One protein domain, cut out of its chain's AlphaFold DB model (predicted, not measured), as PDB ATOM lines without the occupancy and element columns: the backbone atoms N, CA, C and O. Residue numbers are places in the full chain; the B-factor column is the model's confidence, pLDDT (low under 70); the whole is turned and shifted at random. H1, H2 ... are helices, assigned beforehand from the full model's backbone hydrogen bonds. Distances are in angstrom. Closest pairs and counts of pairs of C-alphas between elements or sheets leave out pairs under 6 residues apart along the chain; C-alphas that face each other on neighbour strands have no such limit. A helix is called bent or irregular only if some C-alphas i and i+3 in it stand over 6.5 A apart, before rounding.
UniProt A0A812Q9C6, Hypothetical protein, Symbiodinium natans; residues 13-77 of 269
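AT A GLANCE: This is residues 13 to 77 of the 269 residues of the protein "Hypothetical protein" of Symbiodinium natans (UniProt A0A812Q9C6). Three crossed helices make a small, rounded, compact body, with their centres at the corners of a triangle. H2 and H3 begin close together, with the C-alphas of Ile 38 and Gly 58 5.9 A apart, and spread from there as a V, while H1 stands about perpendicular to H3, comes closest to it with Glu 14 at His 66, and reaches H2 with Leu 22 alone. A long loop, residues 25 to 37, leads from H1 to H2, and residues 72 to 77 follow H3 as a short tail. The printed part has 65 residues with three named helices, in the order H1, H2, H3, and no named strand; the class is all helix. The radius of gyration of the C-alphas is 10.6 A, and the C-alphas span 25 by 24 by 21 A.

IN THESE COORDINATES: H1 is residues 13 to 24, 17.2 A from first to last C-alpha, and begins at C-alpha 13, (-40.822, -0.948, 6.929). Residues 25 to 37 follow with no named element, their C-alphas 7 to 15 A from the mean of the C-alphas. H2 is residues 38 to 48, 15.3 A long, beginning at C-alpha 38, (-43.826, -2.394, 22.334). H3 is residues 58 to 71, the longest helix with 14 residues and 21.2 A, and ends at C-alpha 71, (-39.906, -17.279, 8.484). H3 is neither bent nor irregular, but only just: C-alphas 64 and 67 are 6.1 A apart.

HOW THE PARTS SIT: The helix packing is mostly crossed, with no touching pair at a shallow tilt. H1 touches H3, and their closest C-alphas, those of Glu 14 and His 66, are 6.3 A apart. Their lines stand about perpendicular at 70.0 degrees, only just past steep. H1 and H2 only just touch, with 3 pairs of C-alphas within 8 A, and H1 does so with residue 22 alone; the closest C-alphas, those of Leu 22 and Pro 40, are 7.3 A apart. H1 and H2 run the same way at a steep tilt of 59 degrees. H2 touches H3, and their closest C-alphas, those of Ile 38 and Gly 58, are 5.9 A apart. H2 and H3 run the same way at a steep tilt of 41 degrees. In H1 and H2 every O i to N i+4 pair is within hydrogen-bond range; in H3 it is 8 of 10.

THE WHOLE: The two C-alphas farthest apart, those of Asp 31 and Asp 51, are 28.7 A apart. The printed part runs from residue 13 to 77 and has no cut. The link from H1 to H2, 13 residues, is long; the link from H2 to H3, 9 residues, is short. The mean pLDDT of the printed part is 93.0, and no printed residue is under 70.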
ATOM      1  N   ASP A  13     -40.296   0.116   7.783       90.88
ATOM      2  CA  ASP A  13     -40.822  -0.948   6.929       90.88
ATOM      3  C   ASP A  13     -41.107  -2.209   7.754       90.88
ATOM      4  O   ASP A  13     -42.207  -2.763   7.694       90.88
ATOM      5  N   GLU A  14     -40.174  -2.600   8.632       93.12
ATOM      6  CA  GLU A  14     -40.379  -3.723   9.551       93.12
ATOM      7  C   GLU A  14     -41.555  -3.462  10.499       93.12
ATOM      8  O   GLU A  14     -42.326  -4.373  10.817       93.12
ATOM      9  N   LEU A  15     -41.718  -2.216  10.953       94.50
ATOM     10  CA  LEU A  15     -42.813  -1.833  11.837       94.50
ATOM     11  C   LEU A  15     -44.176  -1.961  11.158       94.50
ATOM     12  O   LEU A  15     -45.109  -2.447  11.797       94.50
ATOM     13  N   ALA A  16     -44.293  -1.537   9.898       94.56
ATOM     14  CA  ALA A  16     -45.536  -1.619   9.140       94.56
ATOM     15  C   ALA A  16     -45.995  -3.079   8.988       94.56
ATOM     16  O   ALA A  16     -47.124  -3.402   9.364       94.56
ATOM     17  N   GLY A  17     -45.093  -3.974   8.567       93.88
ATOM     18  CA  GLY A  17     -45.396  -5.404   8.434       93.88
ATOM     19  C   GLY A  17     -45.758  -6.068   9.768       93.88
ATOM     20  O   GLY A  17     -46.741  -6.806   9.864       93.88
ATOM     21  N   ILE A  18     -45.030  -5.748  10.846       95.31
ATOM     22  CA  ILE A  18     -45.358  -6.236  12.198       95.31
ATOM     23  C   ILE A  18     -46.738  -5.749  12.641       95.31
ATOM     24  O   ILE A  18     -47.506  -6.512  13.230       95.31
ATOM     25  N   LYS A  19     -47.061  -4.478  12.394       95.88
ATOM     26  CA  LYS A  19     -48.337  -3.881  12.792       95.88
ATOM     27  C   LYS A  19     -49.507  -4.545  12.082       95.88
ATOM     28  O   LYS A  19     -50.503  -4.844  12.741       95.88
ATOM     29  N   GLU A  20     -49.375  -4.819  10.791       95.12
ATOM     30  CA  GLU A  20     -50.370  -5.556  10.013       95.12
ATOM     31  C   GLU A  20     -50.598  -6.961  10.593       95.12
ATOM     32  O   GLU A  20     -51.723  -7.300  10.970       95.12
ATOM     33  N   CYS A  21     -49.521  -7.727  10.805       95.62
ATOM     34  CA  CYS A  21     -49.594  -9.074  11.381       95.62
ATOM     35  C   CYS A  21     -50.251  -9.074  12.773       95.62
ATOM     36  O   CYS A  21     -51.162  -9.856  13.054       95.62
ATOM     37  N   LEU A  22     -49.824  -8.171  13.661       96.12
ATOM     38  CA  LEU A  22     -50.368  -8.067  15.017       96.12
ATOM     39  C   LEU A  22     -51.822  -7.584  15.045       96.12
ATOM     40  O   LEU A  22     -52.550  -7.919  15.985       96.12
ATOM     41  N   THR A  23     -52.255  -6.818  14.044       96.00
ATOM     42  CA  THR A  23     -53.660  -6.418  13.884       96.00
ATOM     43  C   THR A  23     -54.503  -7.615  13.458       96.00
ATOM     44  O   THR A  23     -55.512  -7.890  14.106       96.00
ATOM     45  N   GLY A  24     -54.045  -8.397  12.471       95.44
ATOM     46  CA  GLY A  24     -54.711  -9.638  12.052       95.44
ATOM     47  C   GLY A  24     -54.843 -10.670  13.181       95.44
ATOM     48  O   GLY A  24     -55.837 -11.383  13.268       95.44
ATOM     49  N   LEU A  25     -53.882 -10.694  14.109       95.88
ATOM     50  CA  LEU A  25     -53.897 -11.563  15.291       95.88
ATOM     51  C   LEU A  25     -54.646 -10.973  16.507       95.88
ATOM     52  O   LEU A  25     -54.708 -11.615  17.559       95.88
ATOM     53  N   GLY A  26     -55.189  -9.755  16.408       95.69
ATOM     54  CA  GLY A  26     -55.963  -9.093  17.469       95.69
ATOM     55  C   GLY A  26     -55.145  -8.466  18.610       95.69
ATOM     56  O   GLY A  26     -55.715  -8.004  19.606       95.69
ATOM     57  N   TYR A  27     -53.813  -8.419  18.505       95.00
ATOM     58  CA  TYR A  27     -52.954  -7.766  19.503       95.00
ATOM     59  C   TYR A  27     -53.003  -6.237  19.389       95.00
ATOM     60  O   TYR A  27     -53.057  -5.551  20.413       95.00
ATOM     61  N   CYS A  28     -53.077  -5.707  18.168       94.31
ATOM     62  CA  CYS A  28     -53.211  -4.274  17.877       94.31
ATOM     63  C   CYS A  28     -54.657  -3.891  17.530       94.31
ATOM     64  O   CYS A  28     -55.492  -4.756  17.276       94.31
ATOM     65  N   GLY A  29     -54.974  -2.598  17.607       91.88
ATOM     66  CA  GLY A  29     -56.133  -2.006  16.929       91.88
ATOM     67  C   GLY A  29     -55.690  -1.300  15.640       91.88
ATOM     68  O   GLY A  29     -54.494  -1.031  15.492       91.88
ATOM     69  N   PRO A  30     -56.614  -0.974  14.720       89.75
ATOM     70  CA  PRO A  30     -56.285  -0.224  13.504       89.75
ATOM     71  C   PRO A  30     -55.738   1.186  13.804       89.75
ATOM     72  O   PRO A  30     -54.942   1.723  13.042       89.75
ATOM     73  N   ASP A  31     -56.112   1.759  14.947       91.50
ATOM     74  CA  ASP A  31     -55.701   3.065  15.469       91.50
ATOM     75  C   ASP A  31     -54.402   3.023  16.299       91.50
ATOM     76  O   ASP A  31     -53.985   4.035  16.866       91.50
ATOM     77  N   GLN A  32     -53.740   1.863  16.383       93.81
ATOM     78  CA  GLN A  32     -52.535   1.686  17.188       93.81
ATOM     79  C   GLN A  32     -51.434   2.663  16.760       93.81
ATOM     80  O   GLN A  32     -50.963   2.637  15.624       93.81
ATOM     81  N   LEU A  33     -50.953   3.479  17.697       93.50
ATOM     82  CA  LEU A  33     -49.847   4.394  17.429       93.50
ATOM     83  C   LEU A  33     -48.502   3.661  17.453       93.50
ATOM     84  O   LEU A  33     -48.219   2.874  18.363       93.50
ATOM     85  N   ASP A  34     -47.642   4.003  16.497       93.50
ATOM     86  CA  ASP A  34     -46.320   3.403  16.286       93.50
ATOM     87  C   ASP A  34     -45.417   3.514  17.526       93.50
ATOM     88  O   ASP A  34     -44.699   2.578  17.884       93.50
ATOM     89  N   GLY A  35     -45.521   4.628  18.259       91.19
ATOM     90  CA  GLY A  35     -44.789   4.855  19.509       91.19
ATOM     91  C   GLY A  35     -45.164   3.910  20.660       91.19
ATOM     92  O   GLY A  35     -44.431   3.838  21.646       91.19
ATOM     93  N   PHE A  36     -46.271   3.168  20.545       94.25
ATOM     94  CA  PHE A  36     -46.774   2.255  21.578       94.25
ATOM     95  C   PHE A  36     -46.727   0.778  21.172       94.25
ATOM     96  O   PHE A  36     -47.191  -0.077  21.923       94.25
ATOM     97  N   MET A  37     -46.082   0.451  20.046       95.25
ATOM     98  CA  MET A  37     -46.004  -0.917  19.515       95.25
ATOM     99  C   MET A  37     -45.299  -1.922  20.435       95.25
ATOM    100  O   MET A  37     -45.539  -3.121  20.333       95.25
ATOM    101  N   ILE A  38     -44.490  -1.476  21.398       95.12
ATOM    102  CA  ILE A  38     -43.826  -2.394  22.334       95.12
ATOM    103  C   ILE A  38     -44.815  -3.189  23.204       95.12
ATOM    104  O   ILE A  38     -44.552  -4.343  23.541       95.12
ATOM    105  N   SER A  39     -45.968  -2.598  23.536       95.06
ATOM    106  CA  SER A  39     -47.012  -3.247  24.334       95.06
ATOM    107  C   SER A  39     -47.617  -4.460  23.614       95.06
ATOM    108  O   SER A  39     -47.521  -5.567  24.151       95.06
ATOM    109  N   PRO A  40     -48.175  -4.331  22.394       95.50
ATOM    110  CA  PRO A  40     -48.675  -5.483  21.650       95.50
ATOM    111  C   PRO A  40     -47.570  -6.484  21.278       95.50
ATOM    112  O   PRO A  40     -47.823  -7.682  21.364       95.50
ATOM    113  N   ILE A  41     -46.346  -6.031  20.974       95.69
ATOM    114  CA  ILE A  41     -45.189  -6.912  20.713       95.69
ATOM    115  C   ILE A  41     -44.906  -7.825  21.912       95.69
ATOM    116  O   ILE A  41     -44.835  -9.043  21.763       95.69
ATOM    117  N   ALA A  42     -44.798  -7.260  23.119       95.75
ATOM    118  CA  ALA A  42     -44.520  -8.042  24.321       95.75
ATOM    119  C   ALA A  42     -45.658  -9.026  24.643       95.75
ATOM    120  O   ALA A  42     -45.403 -10.169  25.024       95.75
ATOM    121  N   LYS A  43     -46.919  -8.610  24.453       95.31
ATOM    122  CA  LYS A  43     -48.099  -9.469  24.658       95.31
ATOM    123  C   LYS A  43     -48.135 -10.633  23.667       95.31
ATOM    124  O   LYS A  43     -48.418 -11.760  24.076       95.31
ATOM    125  N   PHE A  44     -47.842 -10.368  22.395       95.75
ATOM    126  CA  PHE A  44     -47.722 -11.394  21.364       95.75
ATOM    127  C   PHE A  44     -46.620 -12.389  21.711       95.75
ATOM    128  O   PHE A  44     -46.868 -13.596  21.716       95.75
ATOM    129  N   TRP A  45     -45.435 -11.883  22.061       95.56
ATOM    130  CA  TRP A  45     -44.279 -12.718  22.357       95.56
ATOM    131  C   TRP A  45     -44.548 -13.647  23.538       95.56
ATOM    132  O   TRP A  45     -44.380 -14.854  23.420       95.56
ATOM    133  N   ASN A  46     -45.100 -13.109  24.628       94.50
ATOM    134  CA  ASN A  46     -45.464 -13.878  25.818       94.50
ATOM    135  C   ASN A  46     -46.504 -14.981  25.550       94.50
ATOM    136  O   ASN A  46     -46.572 -15.962  26.284       94.50
ATOM    137  N   ALA A  47     -47.361 -14.823  24.539       94.94
ATOM    138  CA  ALA A  47     -48.358 -15.834  24.189       94.94
ATOM    139  C   ALA A  47     -47.807 -16.933  23.263       94.94
ATOM    140  O   ALA A  47     -48.308 -18.062  23.288       94.94
ATOM    141  N   ASN A  48     -46.808 -16.602  22.442       95.00
ATOM    142  CA  ASN A  48     -46.346 -17.432  21.328       95.00
ATOM    143  C   ASN A  48     -44.950 -18.034  21.514       95.00
ATOM    144  O   ASN A  48     -44.615 -18.989  20.817       95.00
ATOM    145  N   ARG A  49     -44.130 -17.503  22.424       86.81
ATOM    146  CA  ARG A  49     -42.733 -17.909  22.627       86.81
ATOM    147  C   ARG A  49     -42.386 -17.967  24.115       86.81
ATOM    148  O   ARG A  49     -43.033 -17.324  24.940       86.81
ATOM    149  N   SER A  50     -41.355 -18.744  24.440       75.12
ATOM    150  CA  SER A  50     -40.839 -18.894  25.809       75.12
ATOM    151  C   SER A  50     -39.541 -18.125  26.057       75.12
ATOM    152  O   SER A  50     -39.177 -17.922  27.213       75.12
ATOM    153  N   ASP A  51     -38.863 -17.670  25.003       90.44
ATOM    154  CA  ASP A  51     -37.587 -16.969  25.130       90.44
ATOM    155  C   ASP A  51     -37.766 -15.496  25.533       90.44
ATOM    156  O   ASP A  51     -38.808 -14.895  25.249       90.44
ATOM    157  N   PRO A  52     -36.760 -14.869  26.165       91.62
ATOM    158  CA  PRO A  52     -36.804 -13.445  26.487       91.62
ATOM    159  C   PRO A  52     -36.904 -12.550  25.241       91.62
ATOM    160  O   PRO A  52     -36.238 -12.792  24.239       91.62
ATOM    161  N   ILE A  53     -37.669 -11.457  25.344       94.62
ATOM    162  CA  ILE A  53     -37.736 -10.386  24.336       94.62
ATOM    163  C   ILE A  53     -37.200  -9.067  24.892       94.62
ATOM    164  O   ILE A  53     -37.389  -8.731  26.065       94.62
ATOM    165  N   VAL A  54     -36.567  -8.277  24.029       94.94
ATOM    166  CA  VAL A  54     -36.131  -6.923  24.367       94.94
ATOM    167  C   VAL A  54     -37.314  -5.955  24.334       94.94
ATOM    168  O   VAL A  54     -37.834  -5.604  23.280       94.94
ATOM    169  N   VAL A  55     -37.699  -5.459  25.510       94.69
ATOM    170  CA  VAL A  55     -38.734  -4.415  25.664       94.69
ATOM    171  C   VAL A  55     -38.135  -3.002  25.570       94.69
ATOM    172  O   VAL A  55     -38.834  -2.031  25.286       94.69
ATOM    173  N   TYR A  56     -36.824  -2.851  25.780       94.25
ATOM    174  CA  TYR A  56     -36.142  -1.566  25.640       94.25
ATOM    175  C   TYR A  56     -34.690  -1.732  25.161       94.25
ATOM    176  O   TYR A  56     -33.955  -2.508  25.772       94.25
ATOM    177  N   PRO A  57     -34.238  -0.959  24.154       92.88
ATOM    178  CA  PRO A  57     -35.005   0.020  23.376       92.88
ATOM    179  C   PRO A  57     -36.000  -0.658  22.414       92.88
ATOM    180  O   PRO A  57     -35.754  -1.758  21.931       92.88
ATOM    181  N   GLY A  58     -37.127   0.003  22.127       92.12
ATOM    182  CA  GLY A  58     -38.253  -0.619  21.411       92.12
ATOM    183  C   GLY A  58     -37.913  -1.183  20.024       92.12
ATOM    184  O   GLY A  58     -38.422  -2.238  19.658       92.12
ATOM    185  N   HIS A  59     -37.000  -0.549  19.281       91.81
ATOM    186  CA  HIS A  59     -36.586  -1.035  17.957       91.81
ATOM    187  C   HIS A  59     -35.877  -2.393  17.998       91.81
ATOM    188  O   HIS A  59     -35.967  -3.147  17.035       91.81
ATOM    189  N   CYS A  60     -35.197  -2.742  19.096       92.75
ATOM    190  CA  CYS A  60     -34.613  -4.074  19.242       92.75
ATOM    191  C   CYS A  60     -35.709  -5.141  19.345       92.75
ATOM    192  O   CYS A  60     -35.591  -6.182  18.710       92.75
ATOM    193  N   GLY A  61     -36.791  -4.859  20.078       93.12
ATOM    194  CA  GLY A  61     -37.956  -5.746  20.150       93.12
ATOM    195  C   GLY A  61     -38.673  -5.890  18.807       93.12
ATOM    196  O   GLY A  61     -39.070  -6.989  18.439       93.12
ATOM    197  N   ILE A  62     -38.771  -4.799  18.040       93.81
ATOM    198  CA  ILE A  62     -39.329  -4.808  16.676       93.81
ATOM    199  C   ILE A  62     -38.495  -5.721  15.772       93.81
ATOM    200  O   ILE A  62     -39.035  -6.642  15.169       93.81
ATOM    201  N   LYS A  63     -37.169  -5.545  15.743       92.00
ATOM    202  CA  LYS A  63     -36.277  -6.399  14.942       92.00
ATOM    203  C   LYS A  63     -36.349  -7.873  15.340       92.00
ATOM    204  O   LYS A  63     -36.413  -8.727  14.464       92.00
ATOM    205  N   GLN A  64     -36.385  -8.163  16.642       92.50
ATOM    206  CA  GLN A  64     -36.528  -9.534  17.147       92.50
ATOM    207  C   GLN A  64     -37.840 -10.190  16.716       92.50
ATOM    208  O   GLN A  64     -37.877 -11.400  16.524       92.50
ATOM    209  N   LEU A  65     -38.911  -9.408  16.564       93.31
ATOM    210  CA  LEU A  65     -40.202  -9.923  16.126       93.31
ATOM    211  C   LEU A  65     -40.318 -10.060  14.599       93.31
ATOM    212  O   LEU A  65     -41.033 -10.939  14.122       93.31
ATOM    213  N   HIS A  66     -39.607  -9.229  13.836       92.56
ATOM    214  CA  HIS A  66     -39.644  -9.255  12.373       92.56
ATOM    215  C   HIS A  66     -39.150 -10.595  11.800       92.56
ATOM    216  O   HIS A  66     -39.781 -11.171  10.916       92.56
ATOM    217  N   GLU A  67     -38.051 -11.133  12.335       89.38
ATOM    218  CA  GLU A  67     -37.435 -12.375  11.847       89.38
ATOM    219  C   GLU A  67     -38.372 -13.603  11.939       89.38
ATOM    220  O   GLU A  67     -38.503 -14.319  10.942       89.38
ATOM    221  N   PRO A  68     -39.087 -13.853  13.056       90.19
ATOM    222  CA  PRO A  68     -40.107 -14.897  13.119       90.19
ATOM    223  C   PRO A  68     -41.257 -14.739  12.122       90.19
ATOM    224  O   PRO A  68     -41.673 -15.747  11.559       90.19
ATOM    225  N   PHE A  69     -41.763 -13.521  11.889       90.75
ATOM    226  CA  PHE A  69     -42.844 -13.301  10.916       90.75
ATOM    227  C   PHE A  69     -42.392 -13.525   9.472       90.75
ATOM    228  O   PHE A  69     -43.179 -13.987   8.656       90.75
ATOM    229  N   ALA A  70     -41.126 -13.248   9.156       89.44
ATOM    230  CA  ALA A  70     -40.576 -13.516   7.830       89.44
ATOM    231  C   ALA A  70     -40.371 -15.020   7.556       89.44
ATOM    232  O   ALA A  70     -40.345 -15.438   6.402       89.44
ATOM    233  N   ARG A  71     -40.191 -15.837   8.606       90.56
ATOM    234  CA  ARG A  71     -39.906 -17.279   8.484       90.56
ATOM    235  C   ARG A  71     -41.127 -18.176   8.635       90.56
ATOM    236  O   ARG A  71     -41.144 -19.263   8.070       90.56
ATOM    237  N   VAL A  72     -42.086 -17.768   9.459       89.38
ATOM    238  CA  VAL A  72     -43.232 -18.585   9.869       89.38
ATOM    239  C   VAL A  72     -44.510 -17.887   9.424       89.38
ATOM    240  O   VAL A  72     -44.652 -16.679   9.611       89.38
ATOM    241  N   GLY A  73     -45.446 -18.641   8.845       87.62
ATOM    242  CA  GLY A  73     -46.720 -18.091   8.397       87.62
ATOM    243  C   GLY A  73     -47.540 -17.537   9.564       87.62
ATOM    244  O   GLY A  73     -47.545 -18.093  10.661       87.62
ATOM    245  N   VAL A  74     -48.288 -16.451   9.333       89.12
ATOM    246  CA  VAL A  74     -49.098 -15.794  10.381       89.12
ATOM    247  C   VAL A  74     -50.100 -16.759  11.038       89.12
ATOM    248  O   VAL A  74     -50.390 -16.632  12.227       89.12
ATOM    249  N   ALA A  75     -50.583 -17.752  10.283       88.69
ATOM    250  CA  ALA A  75     -51.535 -18.765  10.738       88.69
ATOM    251  C   ALA A  75     -51.005 -19.672  11.867       88.69
ATOM    252  O   ALA A  75     -51.805 -20.221  12.624       88.69
ATOM    253  N   ASP A  76     -49.683 -19.796  12.020       93.31
ATOM    254  CA  ASP A  76     -49.070 -20.634  13.058       93.31
ATOM    255  C   ASP A  76     -49.029 -19.940  14.428       93.31
ATOM    256  O   ASP A  76     -48.743 -20.566  15.455       93.31
ATOM    257  N   PHE A  77     -49.320 -18.636  14.477       95.56
ATOM    258  CA  PHE A  77     -49.336 -17.883  15.721       95.56
ATOM    259  C   PHE A  77     -50.708 -17.906  16.393       95.56
ATOM    260  O   PHE A  77     -51.767 -17.772  15.782       95.56
TER     261      PHE A  77